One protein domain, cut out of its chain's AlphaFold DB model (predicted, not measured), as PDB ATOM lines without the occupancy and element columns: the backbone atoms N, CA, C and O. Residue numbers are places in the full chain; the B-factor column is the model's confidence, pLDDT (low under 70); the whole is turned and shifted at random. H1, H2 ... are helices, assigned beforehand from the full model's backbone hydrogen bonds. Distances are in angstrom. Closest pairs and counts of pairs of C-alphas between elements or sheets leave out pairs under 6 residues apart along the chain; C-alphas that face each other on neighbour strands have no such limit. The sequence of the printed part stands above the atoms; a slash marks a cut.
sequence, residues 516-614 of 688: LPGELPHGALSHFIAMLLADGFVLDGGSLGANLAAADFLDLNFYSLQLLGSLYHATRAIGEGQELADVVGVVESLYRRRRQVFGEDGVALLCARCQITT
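What this domain is: This is residues 516 to 614 of the 688 residues of an uncharacterized protein of Trypanosoma brucei brucei (strain 927/4 GUTat10.1) (UniProt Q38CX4). Two helical hairpins, H2 with H3 and H4 with H5, pack crosswise into a compact body, in which H3 crosses both H4 and H5. Residues 604 to 614 of the last helix, H6, stick out from this body as an arm that adds to the length, and the very short H1 touches no helix. The printed part has 99 residues with six named helices, in the order H1 to H6, and no named strand; the class is all helix. The whole is only just compact, close to loose, with a radius of gyration of the C-alphas of 15.2 A, and it spans 48 by 34 by 25 A.

Where its parts are: H1 is residues 516 to 519, 5.1 A long, and begins at C-alpha 516 at (68.477, -2.552, 23.415). H2 is residues 522 to 534, 17.8 A long. H3 is residues 538 to 550, 17.5 A long. H4 is residues 561 to 573, 18.6 A long, and begins at C-alpha 561 at (80.777, 11.770, 28.482). H5, the longest helix, is residues 578 to 597, 28.5 A from first to last C-alpha. H6 is residues 600 to 614, 22.0 A long, and ends at C-alpha 614 at (86.687, 38.939, 17.013).

How they stand to each other: H1 and H2 meet only through their link. H2 touches H3 with residues 529 to 533 alone; the closest C-alphas are those of Ile 529 and Gly 541, 5.0 A apart. These two form a helical hairpin at a shallow tilt of 32 degrees, only just short of steep, opposite ways. H2 also touches H4, with residues 530 to 533 alone, at a steep tilt of 60 degrees, the closest C-alphas being those of Ala 530 and Leu 563, 6.2 A apart. H3 touches H4 about perpendicular, at 76 degrees, closest at the C-alphas of Gly 542 and Ala 570, 4.7 A apart. Residues 546 to 550 of H3 touch residues 580 to 587 of H5, about perpendicular at 80 degrees; the closest C-alphas are those of Ala 550 and Val 583, 5.7 A apart. H4 and H5 form the second helical hairpin, at a shallow tilt of 13 degrees, opposite ways; the closest C-alphas are those of Leu 564 and Tyr 591, 5.7 A apart. H2 and H5 are apart. H5 and H6 only just touch, only at the corner by their link, with 3 pairs of C-alphas within 8 A; the closest are those of Arg 595 and Asp 601, 5.5 A apart. Every O i to N i+4 pair is within hydrogen-bond range in H2, H3, H4 and H5; in H6 10 of 11 are, and H1 is too short for such a pair.

The domain as a whole: The two C-alphas farthest apart, those of Glu 519 and Thr 614, are 50.1 A from each other. Without residues 604 to 614, which stand free, the body has 88 residues and spans 33 by 25 by 24 A. The printed part has no cut, and no link is long. The mean pLDDT of the printed part is 72.7; it is under 70 at residues 516 to 519, 552, 556 to 557, 575 to 580 and 596 to 614, and H6 has a mean of 42.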
ATOM      1  N   LEU A 516      67.467  -2.700  22.358       52.65
ATOM      2  CA  LEU A 516      68.477  -2.552  23.415       52.65
ATOM      3  C   LEU A 516      67.892  -1.982  24.729       52.65
ATOM      4  O   LEU A 516      68.047  -2.640  25.759       52.65
ATOM      5  N   PRO A 517      67.136  -0.854  24.712       54.37
ATOM      6  CA  PRO A 517      66.586  -0.266  25.936       54.37
ATOM      7  C   PRO A 517      65.597  -1.168  26.677       54.37
ATOM      8  O   PRO A 517      65.477  -1.072  27.895       54.37
ATOM      9  N   GLY A 518      64.887  -2.035  25.949       60.53
ATOM     10  CA  GLY A 518      63.938  -2.989  26.521       60.53
ATOM     11  C   GLY A 518      64.578  -4.304  26.974       60.53
ATOM     12  O   GLY A 518      63.939  -5.066  27.694       60.53
ATOM     13  N   GLU A 519      65.817  -4.585  26.566       62.97
ATOM     14  CA  GLU A 519      66.509  -5.858  26.806       62.97
ATOM     15  C   GLU A 519      67.424  -5.827  28.028       62.97
ATOM     16  O   GLU A 519      67.536  -6.824  28.748       62.97
ATOM     17  N   LEU A 520      68.090  -4.695  28.254       72.62
ATOM     18  CA  LEU A 520      69.056  -4.522  29.331       72.62
ATOM     19  C   LEU A 520      68.672  -3.342  30.225       72.62
ATOM     20  O   LEU A 520      68.261  -2.294  29.726       72.62
ATOM     21  N   PRO A 521      68.889  -3.447  31.547       76.20
ATOM     22  CA  PRO A 521      68.670  -2.338  32.464       76.20
ATOM     23  C   PRO A 521      69.815  -1.318  32.356       76.20
ATOM     24  O   PRO A 521      70.623  -1.181  33.272       76.20
ATOM     25  N   HIS A 522      69.920  -0.606  31.227       78.72
ATOM     26  CA  HIS A 522      71.049   0.289  30.946       78.72
ATOM     27  C   HIS A 522      71.252   1.352  32.020       78.72
ATOM     28  O   HIS A 522      72.392   1.595  32.397       78.72
ATOM     29  N   GLY A 523      70.172   1.941  32.545       80.71
ATOM     30  CA  GLY A 523      70.266   2.915  33.634       80.71
ATOM     31  C   GLY A 523      70.872   2.327  34.909       80.71
ATOM     32  O   GLY A 523      71.718   2.962  35.530       80.71
ATOM     33  N   ALA A 524      70.510   1.091  35.265       85.44
ATOM     34  CA  ALA A 524      71.079   0.419  36.430       85.44
ATOM     35  C   ALA A 524      72.543   0.011  36.187       85.44
ATOM     36  O   ALA A 524      73.390   0.207  37.052       85.44
ATOM     37  N   LEU A 525      72.868  -0.502  34.994       86.47
ATOM     38  CA  LEU A 525      74.232  -0.902  34.631       86.47
ATOM     39  C   LEU A 525      75.186   0.290  34.531       86.47
ATOM     40  O   LEU A 525      76.315   0.212  35.013       86.47
ATOM     41  N   SER A 526      74.756   1.393  33.914       86.76
ATOM     42  CA  SER A 526      75.585   2.592  33.800       86.76
ATOM     43  C   SER A 526      75.814   3.230  35.167       86.76
ATOM     44  O   SER A 526      76.948   3.593  35.476       86.76
ATOM     45  N   HIS A 527      74.779   3.290  36.014       88.80
ATOM     46  CA  HIS A 527      74.898   3.754  37.394       88.80
ATOM     47  C   HIS A 527      75.855   2.877  38.208       88.80
ATOM     48  O   HIS A 527      76.729   3.401  38.894       88.80
ATOM     49  N   PHE A 528      75.751   1.554  38.079       91.88
ATOM     50  CA  PHE A 528      76.630   0.611  38.764       91.88
ATOM     51  C   PHE A 528      78.103   0.776  38.354       91.88
ATOM     52  O   PHE A 528      78.979   0.862  39.212       91.88
ATOM     53  N   ILE A 529      78.393   0.904  37.053       91.33
ATOM     54  CA  ILE A 529      79.762   1.164  36.573       91.33
ATOM     55  C   ILE A 529      80.259   2.522  37.074       91.33
ATOM     56  O   ILE A 529      81.396   2.626  37.528       91.33
ATOM     57  N   ALA A 530      79.421   3.560  37.013       90.27
ATOM     58  CA  ALA A 530      79.780   4.881  37.517       90.27
ATOM     59  C   ALA A 530      80.121   4.841  39.013       90.27
ATOM     60  O   ALA A 530      81.107   5.450  39.419       90.27
ATOM     61  N   MET A 531      79.356   4.086  39.806       91.42
ATOM     62  CA  MET A 531      79.604   3.870  41.230       91.42
ATOM     63  C   MET A 531      80.963   3.201  41.463       91.42
ATOM     64  O   MET A 531      81.804   3.774  42.148       91.42
ATOM     65  N   LEU A 532      81.228   2.060  40.817       91.08
ATOM     66  CA  LEU A 532      82.507   1.347  40.946       91.08
ATOM     67  C   LEU A 532      83.706   2.234  40.585       91.08
ATOM     68  O   LEU A 532      84.681   2.304  41.332       91.08
ATOM     69  N   LEU A 533      83.629   2.945  39.455       89.96
ATOM     70  CA  LEU A 533      84.713   3.813  38.997       89.96
ATOM     71  C   LEU A 533      84.918   5.022  39.921       89.96
ATOM     72  O   LEU A 533      86.063   5.403  40.169       89.96
ATOM     73  N   ALA A 534      83.836   5.602  40.449       86.72
ATOM     74  CA  ALA A 534      83.904   6.718  41.390       86.72
ATOM     75  C   ALA A 534      84.462   6.316  42.762       86.72
ATOM     76  O   ALA A 534      85.071   7.143  43.438       86.72
ATOM     77  N   ASP A 535      84.275   5.057  43.155       86.32
ATOM     78  CA  ASP A 535      84.721   4.512  44.437       86.32
ATOM     79  C   ASP A 535      86.107   3.850  44.383       86.32
ATOM     80  O   ASP A 535      86.580   3.324  45.384       86.32
ATOM     81  N   GLY A 536      86.797   3.925  43.241       85.24
ATOM     82  CA  GLY A 536      88.171   3.436  43.093       85.24
ATOM     83  C   GLY A 536      88.295   1.972  42.664       85.24
ATOM     84  O   GLY A 536      89.414   1.505  42.445       85.24
ATOM     85  N   PHE A 537      87.183   1.272  42.433       88.06
ATOM     86  CA  PHE A 537      87.137  -0.085  41.872       88.06
ATOM     87  C   PHE A 537      87.322  -0.052  40.344       88.06
ATOM     88  O   PHE A 537      86.459  -0.451  39.558       88.06
ATOM     89  N   VAL A 538      88.464   0.497  39.909       86.88
ATOM     90  CA  VAL A 538      88.771   0.790  38.499       86.88
ATOM     91  C   VAL A 538      88.838  -0.486  37.657       86.88
ATOM     92  O   VAL A 538      88.324  -0.503  36.539       86.88
ATOM     93  N   LEU A 539      89.441  -1.555  38.184       87.21
ATOM     94  CA  LEU A 539      89.589  -2.822  37.465       87.21
ATOM     95  C   LEU A 539      88.238  -3.512  37.257       87.21
ATOM     96  O   LEU A 539      87.946  -3.957  36.147       87.21
ATOM     97  N   ASP A 540      87.390  -3.555  38.283       88.19
ATOM     98  CA  ASP A 540      86.084  -4.214  38.212       88.19
ATOM     99  C   ASP A 540      85.102  -3.433  37.334       88.19
ATOM    100  O   ASP A 540      84.503  -3.989  36.410       88.19
ATOM    101  N   GLY A 541      84.989  -2.119  37.566       87.80
ATOM    102  CA  GLY A 541      84.150  -1.238  36.754       87.80
ATOM    103  C   GLY A 541      84.609  -1.194  35.295       87.80
ATOM    104  O   GLY A 541      83.786  -1.228  34.375       87.80
ATOM    105  N   GLY A 542      85.925  -1.187  35.070       87.22
ATOM    106  CA  GLY A 542      86.514  -1.254  33.739       87.22
ATOM    107  C   GLY A 542      86.266  -2.593  33.042       87.22
ATOM    108  O   GLY A 542      85.957  -2.590  31.853       87.22
ATOM    109  N   SER A 543      86.344  -3.721  33.756       87.85
ATOM    110  CA  SER A 543      86.134  -5.063  33.189       87.85
ATOM    111  C   SER A 543      84.681  -5.265  32.772       87.85
ATOM    112  O   SER A 543      84.401  -5.702  31.653       87.85
ATOM    113  N   LEU A 544      83.741  -4.865  33.632       88.81
ATOM    114  CA  LEU A 544      82.319  -4.890  33.312       88.81
ATOM    115  C   LEU A 544      82.004  -3.990  32.110       88.81
ATOM    116  O   LEU A 544      81.349  -4.422  31.160       88.81
ATOM    117  N   GLY A 545      82.501  -2.750  32.116       87.49
ATOM    118  CA  GLY A 545      82.281  -1.825  31.007       87.49
ATOM    119  C   GLY A 545      82.949  -2.273  29.700       87.49
ATOM    120  O   GLY A 545      82.353  -2.110  28.635       87.49
ATOM    121  N   ALA A 546      84.126  -2.906  29.762       84.90
ATOM    122  CA  ALA A 546      84.789  -3.518  28.611       84.90
ATOM    123  C   ALA A 546      83.937  -4.634  27.995       84.90
ATOM    124  O   ALA A 546      83.779  -4.685  26.776       84.90
ATOM    125  N   ASN A 547      83.346  -5.495  28.825       82.59
ATOM    126  CA  ASN A 547      82.476  -6.573  28.360       82.59
ATOM    127  C   ASN A 547      81.216  -6.048  27.671       82.59
ATOM    128  O   ASN A 547      80.844  -6.544  26.606       82.59
ATOM    129  N   LEU A 548      80.587  -5.014  28.235       82.78
ATOM    130  CA  LEU A 548      79.430  -4.367  27.614       82.78
ATOM    131  C   LEU A 548      79.807  -3.667  26.299       82.78
ATOM    132  O   LEU A 548      79.054  -3.745  25.327       82.78
ATOM    133  N   ALA A 549      80.979  -3.027  26.234       80.23
ATOM    134  CA  ALA A 549      81.498  -2.420  25.008       80.23
ATOM    135  C   ALA A 549      81.784  -3.469  23.923       80.23
ATOM    136  O   ALA A 549      81.366  -3.298  22.778       80.23
ATOM    137  N   ALA A 550      82.445  -4.574  24.282       76.38
ATOM    138  CA  ALA A 550      82.750  -5.680  23.375       76.38
ATOM    139  C   ALA A 550      81.481  -6.331  22.797       76.38
ATOM    140  O   ALA A 550      81.470  -6.757  21.639       76.38
ATOM    141  N   ALA A 551      80.406  -6.382  23.588       71.79
ATOM    142  CA  ALA A 551      79.100  -6.883  23.171       71.79
ATOM    143  C   ALA A 551      78.239  -5.855  22.396       71.79
ATOM    144  O   ALA A 551      77.163  -6.216  21.925       71.79
ATOM    145  N   ASP A 552      78.697  -4.603  22.225       69.22
ATOM    146  CA  ASP A 552      77.926  -3.474  21.656       69.22
ATOM    147  C   ASP A 552      76.615  -3.185  22.421       69.22
ATOM    148  O   ASP A 552      75.599  -2.797  21.848       69.22
ATOM    149  N   PHE A 553      76.640  -3.366  23.746       74.09
ATOM    150  CA  PHE A 553      75.516  -3.122  24.661       74.09
ATOM    151  C   PHE A 553      75.527  -1.726  25.297       74.09
ATOM    152  O   PHE A 553      74.712  -1.426  26.165       74.09
ATOM    153  N   LEU A 554      76.446  -0.849  24.897       73.01
ATOM    154  CA  LEU A 554      76.498   0.514  25.420       73.01
ATOM    155  C   LEU A 554      75.543   1.429  24.637       73.01
ATOM    156  O   LEU A 554      75.781   1.735  23.460       73.01
ATOM    157  N   ASP A 555      74.481   1.887  25.304       73.16
ATOM    158  CA  ASP A 555      73.612   2.964  24.822       73.16
ATOM    159  C   ASP A 555      74.175   4.330  25.242       73.16
ATOM    160  O   ASP A 555      74.311   4.634  26.424       73.16
ATOM    161  N   LEU A 556      74.457   5.198  24.271       69.36
ATOM    162  CA  LEU A 556      74.976   6.536  24.537       69.36
ATOM    163  C   LEU A 556      74.039   7.383  25.407       69.36
ATOM    164  O   LEU A 556      74.540   8.300  26.047       69.36
ATOM    165  N   ASN A 557      72.730   7.107  25.467       68.67
ATOM    166  CA  ASN A 557      71.793   7.840  26.329       68.67
ATOM    167  C   ASN A 557      72.103   7.685  27.824       68.67
ATOM    168  O   ASN A 557      71.941   8.637  28.583       68.67
ATOM    169  N   PHE A 558      72.583   6.510  28.239       74.91
ATOM    170  CA  PHE A 558      72.849   6.191  29.645       74.91
ATOM    171  C   PHE A 558      74.323   6.344  30.035       74.91
ATOM    172  O   PHE A 558      74.636   6.431  31.222       74.91
ATOM    173  N   TYR A 559      75.230   6.382  29.055       80.15
ATOM    174  CA  TYR A 559      76.665   6.548  29.274       80.15
ATOM    175  C   TYR A 559      77.086   7.986  28.967       80.15
ATOM    176  O   TYR A 559      77.346   8.351  27.819       80.15
ATOM    177  N   SER A 560      77.149   8.808  30.020       80.87
ATOM    178  CA  SER A 560      77.588  10.204  29.934       80.87
ATOM    179  C   SER A 560      79.025  10.322  29.414       80.87
ATOM    180  O   SER A 560      79.815   9.378  29.502       80.87
ATOM    181  N   LEU A 561      79.402  11.507  28.919       78.74
ATOM    182  CA  LEU A 561      80.777  11.770  28.482       78.74
ATOM    183  C   LEU A 561      81.793  11.479  29.598       78.74
ATOM    184  O   LEU A 561      82.840  10.880  29.353       78.74
ATOM    185  N   GLN A 562      81.456  11.871  30.827       82.55
ATOM    186  CA  GLN A 562      82.264  11.641  32.022       82.55
ATOM    187  C   GLN A 562      82.460  10.143  32.296       82.55
ATOM    188  O   GLN A 562      83.584   9.694  32.536       82.55
ATOM    189  N   LEU A 563      81.384   9.356  32.201       85.44
ATOM    190  CA  LEU A 563      81.445   7.911  32.394       85.44
ATOM    191  C   LEU A 563      82.260   7.233  31.289       85.44
ATOM    192  O   LEU A 563      83.105   6.395  31.585       85.44
ATOM    193  N   LEU A 564      82.062   7.624  30.027       84.56
ATOM    194  CA  LEU A 564      82.837   7.104  28.897       84.56
ATOM    195  C   LEU A 564      84.325   7.454  29.013       84.56
ATOM    196  O   LEU A 564      85.169   6.619  28.702       84.56
ATOM    197  N   GLY A 565      84.659   8.655  29.491       84.62
ATOM    198  CA  GLY A 565      86.041   9.054  29.765       84.62
ATOM    199  C   GLY A 565      86.672   8.237  30.896       84.62
ATOM    200  O   GLY A 565      87.782   7.725  30.747       84.62
ATOM    201  N   SER A 566      85.942   8.047  31.999       85.73
ATOM    202  CA  SER A 566      86.372   7.196  33.119       85.73
ATOM    203  C   SER A 566      86.588   5.754  32.663       85.73
ATOM    204  O   SER A 566      87.618   5.149  32.959       85.73
ATOM    205  N   LEU A 567      85.655   5.226  31.870       85.55
ATOM    206  CA  LEU A 567      85.723   3.882  31.314       85.55
ATOM    207  C   LEU A 567      86.883   3.729  30.326       85.55
ATOM    208  O   LEU A 567      87.579   2.719  30.358       85.55
ATOM    209  N   TYR A 568      87.146   4.723  29.478       84.75
ATOM    210  CA  TYR A 568      88.306   4.721  28.582       84.75
ATOM    211  C   TYR A 568      89.621   4.584  29.363       84.75
ATOM    212  O   TYR A 568      90.493   3.802  28.993       84.75
ATOM    213  N   HIS A 569      89.766   5.300  30.479       83.45
ATOM    214  CA  HIS A 569      90.952   5.179  31.325       83.45
ATOM    215  C   HIS A 569      91.010   3.849  32.081       83.45
ATOM    216  O   HIS A 569      92.074   3.233  32.128       83.45
ATOM    217  N   ALA A 570      89.880   3.373  32.605       84.69
ATOM    218  CA  ALA A 570      89.794   2.093  33.300       84.69
ATOM    219  C   ALA A 570      90.128   0.908  32.377       84.69
ATOM    220  O   ALA A 570      90.936   0.054  32.722       84.69
ATOM    221  N   THR A 571      89.579   0.894  31.161       81.83
ATOM    222  CA  THR A 571      89.851  -0.153  30.159       81.83
ATOM    223  C   THR A 571      91.308  -0.177  29.705       81.83
ATOM    224  O   THR A 571      91.850  -1.253  29.471       81.83
ATOM    225  N   ARG A 572      91.983   0.980  29.661       79.95
ATOM    226  CA  ARG A 572      93.432   1.051  29.417       79.95
ATOM    227  C   ARG A 572      94.278   0.524  30.577       79.95
ATOM    228  O   ARG A 572      95.395   0.085  30.328       79.95
ATOM    229  N   ALA A 573      93.780   0.580  31.811       76.69
ATOM    230  CA  ALA A 573      94.500   0.100  32.990       76.69
ATOM    231  C   ALA A 573      94.496  -1.432  33.128       76.69
ATOM    232  O   ALA A 573      95.403  -1.987  33.737       76.69
ATOM    233  N   ILE A 574      93.496  -2.119  32.565       74.20
ATOM    234  CA  ILE A 574      93.305  -3.570  32.740       74.20
ATOM    235  C   ILE A 574      94.392  -4.408  32.041       74.20
ATOM    236  O   ILE A 574      94.669  -5.519  32.487       74.20
ATOM    237  N   GLY A 575      95.047  -3.898  30.991       63.21
ATOM    238  CA  GLY A 575      96.256  -4.525  30.445       63.21
ATOM    239  C   GLY A 575      96.449  -4.427  28.930       63.21
ATOM    240  O   GLY A 575      95.593  -3.961  28.178       63.21
ATOM    241  N   GLU A 576      97.613  -4.908  28.488       56.68
ATOM    242  CA  GLU A 576      98.114  -4.863  27.110       56.68
ATOM    243  C   GLU A 576      97.749  -6.145  26.339       56.68
ATOM    244  O   GLU A 576      98.581  -7.000  26.051       56.68
ATOM    245  N   GLY A 577      96.465  -6.315  26.023       60.44
ATOM    246  CA  GLY A 577      95.997  -7.366  25.115       60.44
ATOM    247  C   GLY A 577      95.523  -6.776  23.790       60.44
ATOM    248  O   GLY A 577      94.821  -5.769  23.792       60.44
ATOM    249  N   GLN A 578      95.822  -7.420  22.657       57.33
ATOM    250  CA  GLN A 578      95.297  -6.986  21.351       57.33
ATOM    251  C   GLN A 578      93.751  -6.970  21.322       57.33
ATOM    252  O   GLN A 578      93.151  -6.120  20.677       57.33
ATOM    253  N   GLU A 579      93.102  -7.845  22.097       61.64
ATOM    254  CA  GLU A 579      91.639  -7.884  22.268       61.64
ATOM    255  C   GLU A 579      91.101  -6.722  23.126       61.64
ATOM    256  O   GLU A 579      90.042  -6.171  22.832       61.64
ATOM    257  N   LEU A 580      91.842  -6.309  24.159       69.90
ATOM    258  CA  LEU A 580      91.530  -5.119  24.961       69.90
ATOM    259  C   LEU A 580      91.752  -3.837  24.149       69.90
ATOM    260  O   LEU A 580      90.992  -2.885  24.303       69.90
ATOM    261  N   ALA A 581      92.727  -3.824  23.233       72.40
ATOM    262  CA  ALA A 581      92.960  -2.702  22.327       72.40
ATOM    263  C   ALA A 581      91.754  -2.437  21.403       72.40
ATOM    264  O   ALA A 581      91.368  -1.279  21.233       72.40
ATOM    265  N   ASP A 582      91.110  -3.491  20.880       77.72
ATOM    266  CA  ASP A 582      89.863  -3.372  20.107       77.72
ATOM    267  C   ASP A 582      88.755  -2.712  20.947       77.72
ATOM    268  O   ASP A 582      88.082  -1.785  20.490       77.72
ATOM    269  N   VAL A 583      88.584  -3.148  22.200       79.67
ATOM    270  CA  VAL A 583      87.571  -2.602  23.119       79.67
ATOM    271  C   VAL A 583      87.857  -1.143  23.472       79.67
ATOM    272  O   VAL A 583      86.944  -0.319  23.432       79.67
ATOM    273  N   VAL A 584      89.113  -0.795  23.756       82.15
ATOM    274  CA  VAL A 584      89.535   0.595  23.990       82.15
ATOM    275  C   VAL A 584      89.213   1.458  22.768       82.15
ATOM    276  O   VAL A 584      88.664   2.547  22.925       82.15
ATOM    277  N   GLY A 585      89.464   0.956  21.554       80.18
ATOM    278  CA  GLY A 585      89.088   1.631  20.310       80.18
ATOM    279  C   GLY A 585      87.574   1.827  20.160       80.18
ATOM    280  O   GLY A 585      87.130   2.890  19.717       80.18
ATOM    281  N   VAL A 586      86.761   0.847  20.571       80.24
ATOM    282  CA  VAL A 586      85.291   0.969  20.603       80.24
ATOM    283  C   VAL A 586      84.851   2.033  21.605       80.24
ATOM    284  O   VAL A 586      84.059   2.904  21.243       80.24
ATOM    285  N   VAL A 587      85.374   2.015  22.833       81.16
ATOM    286  CA  VAL A 587      85.041   3.010  23.867       81.16
ATOM    287  C   VAL A 587      85.468   4.411  23.427       81.16
ATOM    288  O   VAL A 587      84.691   5.354  23.556       81.16
ATOM    289  N   GLU A 588      86.650   4.557  22.829       82.45
ATOM    290  CA  GLU A 588      87.115   5.828  22.268       82.45
ATOM    291  C   GLU A 588      86.213   6.318  21.125       82.45
ATOM    292  O   GLU A 588      85.867   7.500  21.055       82.45
ATOM    293  N   SER A 589      85.779   5.412  20.244       79.49
ATOM    294  CA  SER A 589      84.817   5.716  19.180       79.49
ATOM    295  C   SER A 589      83.476   6.178  19.754       79.49
ATOM    296  O   SER A 589      82.931   7.180  19.296       79.49
ATOM    297  N   LEU A 590      82.955   5.500  20.785       79.51
ATOM    298  CA  LEU A 590      81.717   5.879  21.475       79.51
ATOM    299  C   LEU A 590      81.846   7.234  22.175       79.51
ATOM    300  O   LEU A 590      80.945   8.062  22.059       79.51
ATOM    301  N   TYR A 591      82.981   7.492  22.822       79.38
ATOM    302  CA  TYR A 591      83.303   8.779  23.434       79.38
ATOM    303  C   TYR A 591      83.278   9.915  22.399       79.38
ATOM    304  O   TYR A 591      82.588  10.914  22.594       79.38
ATOM    305  N   ARG A 592      83.950   9.746  21.250       78.60
ATOM    306  CA  ARG A 592      83.926  10.735  20.152       78.60
ATOM    307  C   ARG A 592      82.521  10.912  19.566       78.60
ATOM    308  O   ARG A 592      82.104  12.037  19.316       78.60
ATOM    309  N   ARG A 593      81.766   9.825  19.378       73.83
ATOM    310  CA  ARG A 593      80.381   9.888  18.876       73.83
ATOM    311  C   ARG A 593      79.448  10.614  19.838       73.83
ATOM    312  O   ARG A 593      78.650  11.415  19.374       73.83
ATOM    313  N   ARG A 594      79.544  10.375  21.152       72.82
ATOM    314  CA  ARG A 594      78.758  11.100  22.166       72.82
ATOM    315  C   ARG A 594      78.981  12.610  22.033       72.82
ATOM    316  O   ARG A 594      78.003  13.347  21.951       72.82
ATOM    317  N   ARG A 595      80.239  13.046  21.892       71.84
ATOM    318  CA  ARG A 595      80.581  14.468  21.701       71.84
ATOM    319  C   ARG A 595      79.979  15.075  20.434       71.84
ATOM    320  O   ARG A 595      79.515  16.212  20.461       71.84
ATOM    321  N   GLN A 596      79.972  14.317  19.338       68.92
ATOM    322  CA  GLN A 596      79.405  14.746  18.055       68.92
ATOM    323  C   GLN A 596      77.872  14.800  18.083       68.92
ATOM    324  O   GLN A 596      77.290  15.795  17.663       68.92
ATOM    325  N   VAL A 597      77.219  13.743  18.579       63.60
ATOM    326  CA  VAL A 597      75.753  13.586  18.564       63.60
ATOM    327  C   VAL A 597      75.072  14.561  19.520       63.60
ATOM    328  O   VAL A 597      74.052  15.142  19.168       63.60
ATOM    329  N   PHE A 598      75.637  14.771  20.711       66.41
ATOM    330  CA  PHE A 598      75.055  15.653  21.729       66.41
ATOM    331  C   PHE A 598      75.624  17.079  21.690       66.41
ATOM    332  O   PHE A 598      75.357  17.874  22.584       66.41
ATOM    333  N   GLY A 599      76.387  17.429  20.647       57.98
ATOM    334  CA  GLY A 599      76.809  18.808  20.389       57.98
ATOM    335  C   GLY A 599      77.896  19.361  21.318       57.98
ATOM    336  O   GLY A 599      78.162  20.561  21.285       57.98
ATOM    337  N   GLU A 600      78.582  18.525  22.100       57.86
ATOM    338  CA  GLU A 600      79.670  18.959  22.992       57.86
ATOM    339  C   GLU A 600      80.901  19.450  22.197       57.86
ATOM    340  O   GLU A 600      81.597  20.371  22.626       57.86
ATOM    341  N   ASP A 601      81.125  18.926  20.983       50.08
ATOM    342  CA  ASP A 601      82.108  19.479  20.030       50.08
ATOM    343  C   ASP A 601      81.627  20.777  19.357       50.08
ATOM    344  O   ASP A 601      82.438  21.610  18.941       50.08
ATOM    345  N   GLY A 602      80.309  20.983  19.285       43.51
ATOM    346  CA  GLY A 602      79.694  22.188  18.729       43.51
ATOM    347  C   GLY A 602      80.033  23.441  19.534       43.51
ATOM    348  O   GLY A 602      80.249  24.498  18.948       43.51
ATOM    349  N   VAL A 603      80.192  23.317  20.858       44.52
ATOM    350  CA  VAL A 603      80.628  24.424  21.728       44.52
ATOM    351  C   VAL A 603      82.085  24.809  21.449       44.52
ATOM    352  O   VAL A 603      82.413  25.993  21.408       44.52
ATOM    353  N   ALA A 604      82.962  23.841  21.160       42.62
ATOM    354  CA  ALA A 604      84.342  24.132  20.763       42.62
ATOM    355  C   ALA A 604      84.410  24.830  19.389       42.62
ATOM    356  O   ALA A 604      85.203  25.755  19.202       42.62
ATOM    357  N   LEU A 605      83.544  24.440  18.448       37.96
ATOM    358  CA  LEU A 605      83.419  25.074  17.131       37.96
ATOM    359  C   LEU A 605      82.763  26.462  17.194       37.96
ATOM    360  O   LEU A 605      83.178  27.356  16.457       37.96
ATOM    361  N   LEU A 606      81.800  26.680  18.094       40.43
ATOM    362  CA  LEU A 606      81.204  27.994  18.359       40.43
ATOM    363  C   LEU A 606      82.199  28.935  19.044       40.43
ATOM    364  O   LEU A 606      82.305  30.083  18.624       40.43
ATOM    365  N   CYS A 607      83.001  28.456  19.999       39.37
ATOM    366  CA  CYS A 607      84.108  29.236  20.565       39.37
ATOM    367  C   CYS A 607      85.168  29.574  19.508       39.37
ATOM    368  O   CYS A 607      85.634  30.710  19.453       39.37
ATOM    369  N   ALA A 608      85.507  28.635  18.618       42.14
ATOM    370  CA  ALA A 608      86.427  28.908  17.515       42.14
ATOM    371  C   ALA A 608      85.842  29.923  16.511       42.14
ATOM    372  O   ALA A 608      86.550  30.831  16.080       42.14
ATOM    373  N   ARG A 609      84.546  29.840  16.177       33.25
ATOM    374  CA  ARG A 609      83.873  30.816  15.297       33.25
ATOM    375  C   ARG A 609      83.690  32.191  15.944       33.25
ATOM    376  O   ARG A 609      83.845  33.195  15.247       33.25
ATOM    377  N   CYS A 610      83.429  32.259  17.250       36.36
ATOM    378  CA  CYS A 610      83.383  33.524  17.990       36.36
ATOM    379  C   CYS A 610      84.769  34.180  18.052       36.36
ATOM    380  O   CYS A 610      84.887  35.387  17.869       36.36
ATOM    381  N   GLN A 611      85.839  33.390  18.195       38.98
ATOM    382  CA  GLN A 611      87.202  33.926  18.141       38.98
ATOM    383  C   GLN A 611      87.586  34.426  16.744       38.98
ATOM    384  O   GLN A 611      88.242  35.462  16.628       38.98
ATOM    385  N   ILE A 612      87.142  33.749  15.678       41.85
ATOM    386  CA  ILE A 612      87.389  34.200  14.300       41.85
ATOM    387  C   ILE A 612      86.651  35.516  14.012       41.85
ATOM    388  O   ILE A 612      87.225  36.402  13.385       41.85
ATOM    389  N   THR A 613      85.432  35.711  14.522       38.43
ATOM    390  CA  THR A 613      84.707  36.984  14.340       38.43
ATOM    391  C   THR A 613      85.335  38.141  15.122       38.43
ATOM    392  O   THR A 613      85.406  39.250  14.592       38.43
ATOM    393  N   THR A 614      85.902  37.905  16.311       39.65
ATOM    394  CA  THR A 614      86.687  38.939  17.013       39.65
ATOM    395  C   THR A 614      88.032  39.244  16.346       39.65
ATOM    396  O   THR A 614      88.450  40.399  16.331       39.65
TER     397      THR A 614